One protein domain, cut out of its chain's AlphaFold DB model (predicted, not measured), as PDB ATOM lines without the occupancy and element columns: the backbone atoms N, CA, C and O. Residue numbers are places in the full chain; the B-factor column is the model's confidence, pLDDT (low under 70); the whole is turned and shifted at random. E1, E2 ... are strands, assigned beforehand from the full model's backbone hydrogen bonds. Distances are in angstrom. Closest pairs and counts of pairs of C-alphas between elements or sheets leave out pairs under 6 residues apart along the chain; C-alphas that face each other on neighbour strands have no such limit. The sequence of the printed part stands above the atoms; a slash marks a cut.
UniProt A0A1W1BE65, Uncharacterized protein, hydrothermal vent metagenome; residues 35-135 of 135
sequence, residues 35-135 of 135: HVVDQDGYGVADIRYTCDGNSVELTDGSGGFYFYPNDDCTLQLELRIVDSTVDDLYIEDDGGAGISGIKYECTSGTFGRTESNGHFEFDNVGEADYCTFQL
ATOM      1  N   HIS A  35     240.140 281.440 292.500       97.19
ATOM      2  CA  HIS A  35     239.376 282.418 293.249       97.19
ATOM      3  C   HIS A  35     238.693 283.389 292.298       97.19
ATOM      4  O   HIS A  35     239.345 283.938 291.414       97.19
ATOM      5  N   VAL A  36     237.393 283.615 292.491       95.75
ATOM      6  CA  VAL A  36     236.707 284.779 291.922       95.75
ATOM      7  C   VAL A  36     236.830 285.922 292.920       95.75
ATOM      8  O   VAL A  36     236.337 285.807 294.045       95.75
ATOM      9  N   VAL A  37     237.472 287.014 292.521       95.62
ATOM     10  CA  VAL A  37     237.676 288.196 293.371       95.62
ATOM     11  C   VAL A  37     237.144 289.461 292.702       95.62
ATOM     12  O   VAL A  37     237.006 289.509 291.478       95.62
ATOM     13  N   ASP A  38     236.833 290.473 293.507       93.56
ATOM     14  CA  ASP A  38     236.483 291.815 293.036       93.56
ATOM     15  C   ASP A  38     237.725 292.672 292.712       93.56
ATOM     16  O   ASP A  38     238.871 292.260 292.894       93.56
ATOM     17  N   GLN A  39     237.491 293.901 292.251       92.56
ATOM     18  CA  GLN A  39     238.524 294.900 291.936       92.56
ATOM     19  C   GLN A  39     239.473 295.276 293.087       92.56
ATOM     20  O   GLN A  39     240.548 295.824 292.833       92.56
ATOM     21  N   ASP A  40     239.094 295.005 294.336       92.25
ATOM     22  CA  ASP A  40     239.909 295.258 295.523       92.25
ATOM     23  C   ASP A  40     240.630 293.979 296.009       92.25
ATOM     24  O   ASP A  40     241.378 294.023 296.992       92.25
ATOM     25  N   GLY A  41     240.445 292.849 295.311       92.88
ATOM     26  CA  GLY A  41     241.025 291.545 295.636       92.88
ATOM     27  C   GLY A  41     240.272 290.792 296.737       92.88
ATOM     28  O   GLY A  41     240.826 289.868 297.340       92.88
ATOM     29  N   TYR A  42     239.031 291.180 297.054       93.31
ATOM     30  CA  TYR A  42     238.202 290.425 297.991       93.31
ATOM     31  C   TYR A  42     237.476 289.291 297.272       93.31
ATOM     32  O   TYR A  42     236.846 289.481 296.236       93.31
ATOM     33  N   GLY A  43     237.535 288.098 297.859       93.88
ATOM     34  CA  GLY A  43     236.843 286.925 297.340       93.88
ATOM     35  C   GLY A  43     235.325 287.072 297.339       93.88
ATOM     36  O   GLY A  43     234.728 287.462 298.347       93.88
ATOM     37  N   VAL A  44     234.695 286.695 296.228       93.06
ATOM     38  CA  VAL A  44     233.241 286.751 296.053       93.06
ATOM     39  C   VAL A  44     232.623 285.395 296.396       93.06
ATOM     40  O   VAL A  44     232.675 284.435 295.624       93.06
ATOM     41  N   ALA A  45     232.057 285.310 297.596       93.38
ATOM     42  CA  ALA A  45     231.451 284.096 298.134       93.38
ATOM     43  C   ALA A  45     230.049 283.813 297.567       93.38
ATOM     44  O   ALA A  45     229.395 284.700 297.021       93.38
ATOM     45  N   ASP A  46     229.567 282.583 297.770       92.75
ATOM     46  CA  ASP A  46     228.204 282.141 297.445       92.75
ATOM     47  C   ASP A  46     227.821 282.212 295.950       92.75
ATOM     48  O   ASP A  46     226.644 282.058 295.609       92.75
ATOM     49  N   ILE A  47     228.790 282.363 295.038       92.94
ATOM     50  CA  ILE A  47     228.566 282.199 293.597       92.94
ATOM     51  C   ILE A  47     228.319 280.718 293.331       92.94
ATOM     52  O   ILE A  47     229.155 279.872 293.654       92.94
ATOM     53  N   ARG A  48     227.182 280.391 292.708       94.00
ATOM     54  CA  ARG A  48     226.939 279.020 292.250       94.00
ATOM     55  C   ARG A  48     227.829 278.701 291.069       94.00
ATOM     56  O   ARG A  48     227.860 279.467 290.109       94.00
ATOM     57  N   TYR A  49     228.470 277.542 291.110       93.75
ATOM     58  CA  TYR A  49     229.228 277.043 289.974       93.75
ATOM     59  C   TYR A  49     228.962 275.569 289.692       93.75
ATOM     60  O   TYR A  49     228.451 274.822 290.531       93.75
ATOM     61  N   THR A  50     229.243 275.155 288.461       93.50
ATOM     62  CA  THR A  50     229.155 273.762 288.012       93.50
ATOM     63  C   THR A  50     230.251 273.497 286.995       93.50
ATOM     64  O   THR A  50     230.301 274.188 285.983       93.50
ATOM     65  N   CYS A  51     231.094 272.497 287.241       90.69
ATOM     66  CA  CYS A  51     232.116 272.040 286.298       90.69
ATOM     67  C   CYS A  51     231.738 270.667 285.729       90.69
ATOM     68  O   CYS A  51     231.366 269.791 286.508       90.69
ATOM     69  N   ASP A  52     231.761 270.502 284.402       77.69
ATOM     70  CA  ASP A  52     231.474 269.253 283.652       77.69
ATOM     71  C   ASP A  52     230.266 268.438 284.159       77.69
ATOM     72  O   ASP A  52     230.290 267.219 284.326       77.69
ATOM     73  N   GLY A  53     229.161 269.125 284.463       65.12
ATOM     74  CA  GLY A  53     227.922 268.466 284.891       65.12
ATOM     75  C   GLY A  53     227.982 267.790 286.269       65.12
ATOM     76  O   GLY A  53     227.088 267.001 286.593       65.12
ATOM     77  N   ASN A  54     228.994 268.109 287.085       72.31
ATOM     78  CA  ASN A  54     229.044 267.761 288.503       72.31
ATOM     79  C   ASN A  54     227.913 268.442 289.303       72.31
ATOM     80  O   ASN A  54     227.064 269.162 288.771       72.31
ATOM     81  N   SER A  55     227.863 268.181 290.611       81.00
ATOM     82  CA  SER A  55     226.941 268.871 291.513       81.00
ATOM     83  C   SER A  55     227.131 270.387 291.470       81.00
ATOM     84  O   SER A  55     228.245 270.882 291.341       81.00
ATOM     85  N   VAL A  56     226.027 271.117 291.633       89.50
ATOM     86  CA  VAL A  56     226.070 272.565 291.855       89.50
ATOM     87  C   VAL A  56     226.735 272.834 293.204       89.50
ATOM     88  O   VAL A  56     226.257 272.347 294.234       89.50
ATOM     89  N   GLU A  57     227.798 273.629 293.188       93.31
ATOM     90  CA  GLU A  57     228.571 274.040 294.362       93.31
ATOM     91  C   GLU A  57     228.523 275.563 294.550       93.31
ATOM     92  O   GLU A  57     227.897 276.272 293.759       93.31
ATOM     93  N   LEU A  58     229.116 276.060 295.639       94.44
ATOM     94  CA  LEU A  58     229.187 277.483 295.979       94.44
ATOM     95  C   LEU A  58     230.641 277.881 296.213       94.44
ATOM     96  O   LEU A  58     231.365 277.132 296.874       94.44
ATOM     97  N   THR A  59     231.048 279.056 295.728       95.31
ATOM     98  CA  THR A  59     232.350 279.623 296.094       95.31
ATOM     99  C   THR A  59     232.447 279.803 297.608       95.31
ATOM    100  O   THR A  59     231.482 280.194 298.276       95.31
ATOM    101  N   ASP A  60     233.620 279.507 298.168       95.25
ATOM    102  CA  ASP A  60     233.876 279.682 299.597       95.25
ATOM    103  C   ASP A  60     233.994 281.174 299.990       95.25
ATOM    104  O   ASP A  60     233.923 282.076 299.159       95.25
ATOM    105  N   GLY A  61     234.201 281.460 301.281       94.50
ATOM    106  CA  GLY A  61     234.332 282.835 301.791       94.50
ATOM    107  C   GLY A  61     235.516 283.639 301.228       94.50
ATOM    108  O   GLY A  61     235.600 284.837 301.474       94.50
ATOM    109  N   SER A  62     236.435 282.986 300.515       95.44
ATOM    110  CA  SER A  62     237.545 283.598 299.779       95.44
ATOM    111  C   SER A  62     237.312 283.614 298.265       95.44
ATOM    112  O   SER A  62     238.252 283.841 297.512       95.44
ATOM    113  N   GLY A  63     236.084 283.363 297.805       95.69
ATOM    114  CA  GLY A  63     235.764 283.237 296.383       95.69
ATOM    115  C   GLY A  63     236.303 281.953 295.751       95.69
ATOM    116  O   GLY A  63     236.302 281.828 294.530       95.69
ATOM    117  N   GLY A  64     236.779 281.013 296.569       96.06
ATOM    118  CA  GLY A  64     237.435 279.798 296.122       96.06
ATOM    119  C   GLY A  64     236.457 278.827 295.472       96.06
ATOM    120  O   GLY A  64     235.431 278.500 296.069       96.06
ATOM    121  N   PHE A  65     236.803 278.333 294.292       94.38
ATOM    122  CA  PHE A  65     236.120 277.256 293.585       94.38
ATOM    123  C   PHE A  65     237.141 276.328 292.938       94.38
ATOM    124  O   PHE A  65     238.311 276.677 292.762       94.38
ATOM    125  N   TYR A  66     236.688 275.134 292.589       91.31
ATOM    126  CA  TYR A  66     237.539 274.125 291.991       91.31
ATOM    127  C   TYR A  66     237.270 273.969 290.498       91.31
ATOM    128  O   TYR A  66     236.122 273.910 290.060       91.31
ATOM    129  N   PHE A  67     238.353 273.892 289.732       88.00
ATOM    130  CA  PHE A  67     238.370 273.761 288.286       88.00
ATOM    131  C   PHE A  67     239.114 272.479 287.907       88.00
ATOM    132  O   PHE A  67     240.255 272.263 288.316       88.00
ATOM    133  N   TYR A  68     238.500 271.642 287.079       84.12
ATOM    134  CA  TYR A  68     239.132 270.437 286.550       84.12
ATOM    135  C   TYR A  68     239.711 270.721 285.156       84.12
ATOM    136  O   TYR A  68     239.009 271.255 284.296       84.12
ATOM    137  N   PRO A  69     240.994 270.423 284.894       79.44
ATOM    138  CA  PRO A  69     241.567 270.629 283.570       79.44
ATOM    139  C   PRO A  69     240.760 269.908 282.479       79.44
ATOM    140  O   PRO A  69     240.497 268.714 282.592       79.44
ATOM    141  N   ASN A  70     240.469 270.610 281.376       81.94
ATOM    142  CA  ASN A  70     239.625 270.166 280.252       81.94
ATOM    143  C   ASN A  70     238.105 270.130 280.506       81.94
ATOM    144  O   ASN A  70     237.372 269.751 279.590       81.94
ATOM    145  N   ASP A  71     237.643 270.552 281.683       88.25
ATOM    146  CA  ASP A  71     236.219 270.673 281.984       88.25
ATOM    147  C   ASP A  71     235.723 272.101 281.721       88.25
ATOM    148  O   ASP A  71     236.446 273.087 281.886       88.25
ATOM    149  N   ASP A  72     234.456 272.209 281.329       91.88
ATOM    150  CA  ASP A  72     233.757 273.486 281.249       91.88
ATOM    151  C   ASP A  72     233.199 273.831 282.635       91.88
ATOM    152  O   ASP A  72     232.392 273.074 283.181       91.88
ATOM    153  N   CYS A  73     233.588 274.979 283.192       94.00
ATOM    154  CA  CYS A  73     233.092 275.468 284.480       94.00
ATOM    155  C   CYS A  73     232.197 276.692 284.298       94.00
ATOM    156  O   CYS A  73     232.661 277.748 283.876       94.00
ATOM    157  N   THR A  74     230.920 276.581 284.652       95.25
ATOM    158  CA  THR A  74     229.956 277.683 284.583       95.25
ATOM    159  C   THR A  74     229.783 278.340 285.944       95.25
ATOM    160  O   THR A  74     229.365 277.675 286.890       95.25
ATOM    161  N   LEU A  75     230.042 279.645 286.028       94.56
ATOM    162  CA  LEU A  75     229.734 280.509 287.170       94.56
ATOM    163  C   LEU A  75     228.399 281.229 286.928       94.56
ATOM    164  O   LEU A  75     228.201 281.824 285.870       94.56
ATOM    165  N   GLN A  76     227.487 281.181 287.899       93.38
ATOM    166  CA  GLN A  76     226.207 281.894 287.888       93.38
ATOM    167  C   GLN A  76     226.353 283.229 288.629       93.38
ATOM    168  O   GLN A  76     226.243 283.292 289.857       93.38
ATOM    169  N   LEU A  77     226.590 284.299 287.876       91.31
ATOM    170  CA  LEU A  77     226.824 285.647 288.379       91.31
ATOM    171  C   LEU A  77     225.481 286.375 288.528       91.31
ATOM    172  O   LEU A  77     224.914 286.894 287.570       91.31
ATOM    173  N   GLU A  78     224.928 286.367 289.743       85.00
ATOM    174  CA  GLU A  78     223.694 287.095 290.063       85.00
ATOM    175  C   GLU A  78     224.003 288.469 290.669       85.00
ATOM    176  O   GLU A  78     224.834 288.575 291.570       85.00
ATOM    177  N   LEU A  79     223.215 289.487 290.306       71.69
ATOM    178  CA  LEU A  79     223.248 290.849 290.875       71.69
ATOM    179  C   LEU A  79     223.155 290.942 292.408       71.69
ATOM    180  O   LEU A  79     223.410 291.986 293.004       71.69
ATOM    181  N   ARG A  80     222.662 289.891 293.068       68.69
ATOM    182  CA  ARG A  80     222.571 289.850 294.533       68.69
ATOM    183  C   ARG A  80     223.887 289.409 295.179       68.69
ATOM    184  O   ARG A  80     224.107 289.718 296.347       68.69
ATOM    185  N   ILE A  81     224.675 288.626 294.451       66.81
ATOM    186  CA  ILE A  81     225.914 288.002 294.920       66.81
ATOM    187  C   ILE A  81     227.087 288.908 294.559       66.81
ATOM    188  O   ILE A  81     227.917 289.224 295.403       66.81
ATOM    189  N   VAL A  82     227.087 289.378 293.315       66.31
ATOM    190  CA  VAL A  82     227.983 290.409 292.812       66.31
ATOM    191  C   VAL A  82     227.266 291.728 293.077       66.31
ATOM    192  O   VAL A  82     226.269 292.015 292.417       66.31
ATOM    193  N   ASP A  83     227.660 292.462 294.126       67.75
ATOM    194  CA  ASP A  83     227.050 293.764 294.427       67.75
ATOM    195  C   ASP A  83     227.035 294.607 293.145       67.75
ATOM    196  O   ASP A  83     227.991 294.594 292.383       67.75
ATOM    197  N   SER A  84     225.973 295.377 292.921       60.78
ATOM    198  CA  SER A  84     225.849 296.352 291.826       60.78
ATOM    199  C   SER A  84     226.981 297.393 291.741       60.78
ATOM    200  O   SER A  84     226.940 298.268 290.882       60.78
ATOM    201  N   THR A  85     227.936 297.353 292.672       63.41
ATOM    202  CA  THR A  85     229.151 298.173 292.712       63.41
ATOM    203  C   THR A  85     230.412 297.420 292.272       63.41
ATOM    204  O   THR A  85     231.458 298.048 292.099       63.41
ATOM    205  N   VAL A  86     230.322 296.098 292.106       69.12
ATOM    206  CA  VAL A  86     231.372 295.242 291.558       69.12
ATOM    207  C   VAL A  86     231.129 295.161 290.056       69.12
ATOM    208  O   VAL A  86     230.302 294.385 289.573       69.12
ATOM    209  N   ASP A  87     231.821 296.036 289.338       73.38
ATOM    210  CA  ASP A  87     231.808 296.054 287.876       73.38
ATOM    211  C   ASP A  87     232.861 295.094 287.305       73.38
ATOM    212  O   ASP A  87     232.641 294.513 286.246       73.38
ATOM    213  N   ASP A  88     233.948 294.858 288.049       89.75
ATOM    214  CA  ASP A  88     235.067 294.042 287.588       89.75
ATOM    215  C   ASP A  88     235.261 292.803 288.475       89.75
ATOM    216  O   ASP A  88     235.386 292.900 289.702       89.75
ATOM    217  N   LEU A  89     235.344 291.637 287.832       94.44
ATOM    218  CA  LEU A  89     235.696 290.369 288.460       94.44
ATOM    219  C   LEU A  89     236.962 289.786 287.835       94.44
ATOM    220  O   LEU A  89     237.243 289.959 286.646       94.44
ATOM    221  N   TYR A  90     237.709 289.058 288.658       96.75
ATOM    222  CA  TYR A  90     239.001 288.489 288.300       96.75
ATOM    223  C   TYR A  90     239.059 287.025 288.731       96.75
ATOM    224  O   TYR A  90     238.534 286.662 289.784       96.75
ATOM    225  N   ILE A  91     239.702 286.187 287.915       96.94
ATOM    226  CA  ILE A  91     240.070 284.818 288.284       96.94
ATOM    227  C   ILE A  91     241.533 284.800 288.717       96.94
ATOM    228  O   ILE A  91     242.412 285.114 287.914       96.94
ATOM    229  N   GLU A  92     241.800 284.395 289.954       97.69
ATOM    230  CA  GLU A  92     243.146 284.313 290.532       97.69
ATOM    231  C   GLU A  92     243.502 282.886 290.974       97.69
ATOM    232  O   GLU A  92     242.624 282.067 291.256       97.69
ATOM    233  N   ASP A  93     244.801 282.577 291.042       95.88
ATOM    234  CA  ASP A  93     245.299 281.398 291.756       95.88
ATOM    235  C   ASP A  93     245.331 281.602 293.281       95.88
ATOM    236  O   ASP A  93     245.103 282.690 293.804       95.88
ATOM    237  N   ASP A  94     245.676 280.536 294.007       93.44
ATOM    238  CA  ASP A  94     245.890 280.528 295.464       93.44
ATOM    239  C   ASP A  94     246.946 281.561 295.941       93.44
ATOM    240  O   ASP A  94     247.045 281.864 297.133       93.44
ATOM    241  N   GLY A  95     247.780 282.076 295.030       95.56
ATOM    242  CA  GLY A  95     248.786 283.104 295.287       95.56
ATOM    243  C   GLY A  95     248.294 284.537 295.061       95.56
ATOM    244  O   GLY A  95     249.069 285.466 295.313       95.56
ATOM    245  N   GLY A  96     247.053 284.725 294.601       95.38
ATOM    246  CA  GLY A  96     246.495 286.021 294.210       95.38
ATOM    247  C   GLY A  96     247.038 286.531 292.873       95.38
ATOM    248  O   GLY A  96     247.072 287.736 292.627       95.38
ATOM    249  N   ALA A  97     247.570 285.645 292.025       97.19
ATOM    250  CA  ALA A  97     247.975 286.008 290.677       97.19
ATOM    251  C   ALA A  97     246.823 285.754 289.703       97.19
ATOM    252  O   ALA A  97     246.312 284.641 289.597       97.19
ATOM    253  N   GLY A  98     246.459 286.787 288.949       97.19
ATOM    254  CA  GLY A  98     245.459 286.691 287.897       97.19
ATOM    255  C   GLY A  98     245.792 285.649 286.829       97.19
ATOM    256  O   GLY A  98     246.909 285.607 286.301       97.19
ATOM    257  N   ILE A  99     244.808 284.828 286.471       96.31
ATOM    258  CA  ILE A  99     244.962 283.740 285.507       96.31
ATOM    259  C   ILE A  99     244.552 284.207 284.122       96.31
ATOM    260  O   ILE A  99     243.381 284.442 283.840       96.31
ATOM    261  N   SER A 100     245.532 284.311 283.230       97.25
ATOM    262  CA  SER A 100     245.329 284.794 281.867       97.25
ATOM    263  C   SER A 100     245.000 283.690 280.875       97.25
ATOM    264  O   SER A 100     245.524 282.579 280.948       97.25
ATOM    265  N   GLY A 101     244.211 284.041 279.863       95.62
ATOM    266  CA  GLY A 101     243.992 283.208 278.693       95.62
ATOM    267  C   GLY A 101     242.879 282.176 278.837       95.62
ATOM    268  O   GLY A 101     242.639 281.472 277.855       95.62
ATOM    269  N   ILE A 102     242.172 282.115 279.970       94.94
ATOM    270  CA  ILE A 102     241.002 281.246 280.140       94.94
ATOM    271  C   ILE A 102     239.917 281.742 279.194       94.94
ATOM    272  O   ILE A 102     239.525 282.907 279.260       94.94
ATOM    273  N   LYS A 103     239.455 280.891 278.279       97.00
ATOM    274  CA  LYS A 103     238.361 281.268 277.379       97.00
ATOM    275  C   LYS A 103     237.065 281.309 278.182       97.00
ATOM    276  O   LYS A 103     236.821 280.388 278.952       97.00
ATOM    277  N   TYR A 104     236.234 282.322 277.959       96.62
ATOM    278  CA  TYR A 104     234.913 282.400 278.573       96.62
ATOM    279  C   TYR A 104     233.825 282.781 277.565       96.62
ATOM    280  O   TYR A 104     234.087 283.465 276.569       96.62
ATOM    281  N   GLU A 105     232.607 282.323 277.833       97.19
ATOM    282  CA  GLU A 105     231.392 282.650 277.087       97.19
ATOM    283  C   GLU A 105     230.218 282.767 278.064       97.19
ATOM    284  O   GLU A 105     229.935 281.832 278.813       97.19
ATOM    285  N   CYS A 106     229.560 283.923 278.064       95.56
ATOM    286  CA  CYS A 106     228.456 284.250 278.953       95.56
ATOM    287  C   CYS A 106     227.116 284.246 278.210       95.56
ATOM    288  O   CYS A 106     227.031 284.564 277.019       95.56
ATOM    289  N   THR A 107     226.036 283.918 278.919       94.88
ATOM    290  CA  THR A 107     224.673 283.896 278.360       94.88
ATOM    291  C   THR A 107     224.170 285.255 277.877       94.88
ATOM    292  O   THR A 107     223.322 285.300 276.982       94.88
ATOM    293  N   SER A 108     224.709 286.347 278.417       91.19
ATOM    294  CA  SER A 108     224.490 287.722 277.953       91.19
ATOM    295  C   SER A 108     225.007 287.988 276.534       91.19
ATOM    296  O   SER A 108     224.598 288.955 275.888       91.19
ATOM    297  N   GLY A 109     225.879 287.119 276.014       92.31
ATOM    298  CA  GLY A 109     226.556 287.288 274.730       92.31
ATOM    299  C   GLY A 109     227.950 287.906 274.844       92.31
ATOM    300  O   GLY A 109     228.594 288.105 273.813       92.31
ATOM    301  N   THR A 110     228.433 288.180 276.058       93.50
ATOM    302  CA  THR A 110     229.831 288.548 276.316       93.50
ATOM    303  C   THR A 110     230.721 287.308 276.214       93.50
ATOM    304  O   THR A 110     230.381 286.241 276.718       93.50
ATOM    305  N   PHE A 111     231.863 287.409 275.535       96.62
ATOM    306  CA  PHE A 111     232.803 286.298 275.374       96.62
ATOM    307  C   PHE A 111     234.220 286.819 275.167       96.62
ATOM    308  O   PHE A 111     234.426 287.909 274.632       96.62
ATOM    309  N   GLY A 112     235.215 286.009 275.512       97.44
ATOM    310  CA  GLY A 112     236.599 286.432 275.375       97.44
ATOM    311  C   GLY A 112     237.602 285.467 275.977       97.44
ATOM    312  O   GLY A 112     237.413 284.247 275.995       97.44
ATOM    313  N   ARG A 113     238.719 286.039 276.422       98.00
ATOM    314  CA  ARG A 113     239.723 285.368 277.244       98.00
ATOM    315  C   ARG A 113     240.057 286.257 278.425       98.00
ATOM    316  O   ARG A 113     240.120 287.469 278.238       98.00
ATOM    317  N   THR A 114     240.317 285.660 279.583       97.62
ATOM    318  CA  THR A 114     240.773 286.418 280.748       97.62
ATOM    319  C   THR A 114     242.061 287.181 280.430       97.62
ATOM    320  O   THR A 114     242.975 286.667 279.767       97.62
ATOM    321  N   GLU A 115     242.143 288.426 280.886       98.06
ATOM    322  CA  GLU A 115     243.302 289.294 280.676       98.06
ATOM    323  C   GLU A 115     244.516 288.855 281.511       98.06
ATOM    324  O   GLU A 115     244.473 287.881 282.260       98.06
ATOM    325  N   SER A 116     245.650 289.556 281.389       97.81
ATOM    326  CA  SER A 116     246.883 289.216 282.121       97.81
ATOM    327  C   SER A 116     246.751 289.270 283.646       97.81
ATOM    328  O   SER A 116     247.585 288.706 284.344       97.81
ATOM    329  N   ASN A 117     245.747 289.984 284.149       97.12
ATOM    330  CA  ASN A 117     245.393 290.101 285.563       97.12
ATOM    331  C   ASN A 117     244.192 289.219 285.944       97.12
ATOM    332  O   ASN A 117     243.684 289.364 287.046       97.12
ATOM    333  N   GLY A 118     243.726 288.326 285.067       97.69
ATOM    334  CA  GLY A 118     242.577 287.464 285.346       97.69
ATOM    335  C   GLY A 118     241.212 288.117 285.129       97.69
ATOM    336  O   GLY A 118     240.208 287.430 285.297       97.69
ATOM    337  N   HIS A 119     241.162 289.394 284.731       97.25
ATOM    338  CA  HIS A 119     239.913 290.102 284.449       97.25
ATOM    339  C   HIS A 119     239.120 289.416 283.331       97.25
ATOM    340  O   HIS A 119     239.706 288.997 282.326       97.25
ATOM    341  N   PHE A 120     237.799 289.338 283.487       95.81
ATOM    342  CA  PHE A 120     236.871 288.945 282.429       95.81
ATOM    343  C   PHE A 120     235.638 289.847 282.435       95.81
ATOM    344  O   PHE A 120     235.129 290.229 283.484       95.81
ATOM    345  N   GLU A 121     235.129 290.148 281.243       93.19
ATOM    346  CA  GLU A 121     233.902 290.925 281.090       93.19
ATOM    347  C   GLU A 121     232.672 290.027 281.291       93.19
ATOM    348  O   GLU A 121     232.605 288.918 280.753       93.19
ATOM    349  N   PHE A 122     231.666 290.528 282.001       90.88
ATOM    350  CA  PHE A 122     230.356 289.897 282.167       90.88
ATOM    351  C   PHE A 122     229.270 290.979 282.174       90.88
ATOM    352  O   PHE A 122     229.567 292.156 282.380       90.88
ATOM    353  N   ASP A 123     228.016 290.609 281.912       86.69
ATOM    354  CA  ASP A 123     226.908 291.560 282.012       86.69
ATOM    355  C   ASP A 123     226.299 291.492 283.414       86.69
ATOM    356  O   ASP A 123     225.674 290.500 283.790       86.69
ATOM    357  N   ASN A 124     226.479 292.552 284.201       76.31
ATOM    358  CA  ASN A 124     225.842 292.685 285.507       76.31
ATOM    359  C   ASN A 124     224.465 293.374 285.422       76.31
ATOM    360  O   ASN A 124     223.816 293.591 286.445       76.31
ATOM    361  N   VAL A 125     223.962 293.716 284.232       72.50
ATOM    362  CA  VAL A 125     222.711 294.463 284.074       72.50
ATOM    363  C   VAL A 125     221.528 293.519 283.837       72.50
ATOM    364  O   VAL A 125     221.158 293.201 282.712       72.50
ATOM    365  N   GLY A 126     220.818 293.167 284.913       75.50
ATOM    366  CA  GLY A 126     219.490 292.544 284.828       75.50
ATOM    367  C   GLY A 126     219.380 291.175 285.496       75.50
ATOM    368  O   GLY A 126     219.352 291.092 286.721       75.50
ATOM    369  N   GLU A 127     219.170 290.121 284.703       79.00
ATOM    370  CA  GLU A 127     219.097 288.741 285.211       79.00
ATOM    371  C   GLU A 127     220.502 288.172 285.475       79.00
ATOM    372  O   GLU A 127     221.504 288.812 285.178       79.00
ATOM    373  N   ALA A 128     220.575 286.983 286.077       85.50
ATOM    374  CA  ALA A 128     221.842 286.292 286.289       85.50
ATOM    375  C   ALA A 128     222.554 286.020 284.956       85.50
ATOM    376  O   ALA A 128     221.917 285.510 284.030       85.50
ATOM    377  N   ASP A 129     223.858 286.281 284.893       91.81
ATOM    378  CA  ASP A 129     224.692 285.909 283.754       91.81
ATOM    379  C   ASP A 129     225.468 284.627 284.071       91.81
ATOM    380  O   ASP A 129     226.106 284.497 285.116       91.81
ATOM    381  N   TYR A 130     225.375 283.642 283.187       93.88
ATOM    382  CA  TYR A 130     226.045 282.357 283.333       93.88
ATOM    383  C   TYR A 130     227.262 282.353 282.424       93.88
ATOM    384  O   TYR A 130     227.117 282.245 281.205       93.88
ATOM    385  N   CYS A 131     228.447 282.466 283.014       95.38
ATOM    386  CA  CYS A 131     229.712 282.510 282.290       95.38
ATOM    387  C   CYS A 131     230.418 281.160 282.388       95.38
ATOM    388  O   CYS A 131     230.784 280.723 283.479       95.38
ATOM    389  N   THR A 132     230.600 280.498 281.247       95.88
ATOM    390  CA  THR A 132     231.304 279.217 281.134       95.88
ATOM    391  C   THR A 132     232.754 279.448 280.751       95.88
ATOM    392  O   THR A 132     233.032 280.056 279.720       95.88
ATOM    393  N   PHE A 133     233.662 278.924 281.564       95.19
ATOM    394  CA  PHE A 133     235.108 279.034 281.442       95.19
ATOM    395  C   PHE A 133     235.713 277.708 280.971       95.19
ATOM    396  O   PHE A 133     235.271 276.645 281.405       95.19
ATOM    397  N   GLN A 134     236.724 277.783 280.102       92.62
ATOM    398  CA  GLN A 134     237.396 276.633 279.484       92.62
ATOM    399  C   GLN A 134     238.922 276.820 279.565       92.62
ATOM    400  O   GLN A 134     239.447 277.811 279.029       92.62
ATOM    401  N   LEU A 135     239.609 275.885 280.231       83.50
ATOM    402  CA  LEU A 135     241.078 275.816 280.331       83.50
ATOM    403  C   LEU A 135     241.705 275.037 279.171       83.50
ATOM    404  O   LEU A 135     241.181 273.954 278.828       83.50
TER     405      LEU A 135
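Overview. This is residues 35 to 135 of the 135 residues of an uncharacterized protein of hydrothermal vent metagenome (UniProt A0A1W1BE65). With little regular structure, this rounded body has a twisted five-strand sheet as one wall, the ribbon of E1 and E5 across from it, and E3 bridging one side. The 101 printed residues, under half in named elements, hold no named helix and strands E1 to E8: all strand, with the larger sheet E2 E4 E8 E6 E7 antiparallel. It is compact, radius of gyration of the C-alphas 12.0 A, spans 31 by 27 by 25 A.

Arrangement. E1, residues 35 to 38, is antiparallel to E5, residues 89 to 93; N 37 and O 90 are 3.0 A apart. E2, residues 48 to 51, neighbours E4, residues 72 to 77; N 50 and O 74 are 3.0 A apart. E3, residues 64 to 67, pairs with no named strand; its closest C-alpha to E1 is Gly 64, 4.3 A from His 35. E8, residues 129 to 134, neighbours E4, N 75 to O 131 2.9 A, and E6, residues 103 to 106, N 105 to O 132 3.0 A. E6 and E7, residues 111 to 113, form a hairpin; N 104 and O 112 are 3.0 A apart.

Along the chain. E1 begins at C-alpha 35 (239.376, 282.418, 293.249); E8, 16.3 A long, ends at C-alpha 134 (237.396, 276.633, 279.484).

Size, cuts and confidence. The printed part has no cut; the links E2 to E3, E4 to E5 and E7 to E8 are long. Residues 53 and 80 to 86 have pLDDT under 70.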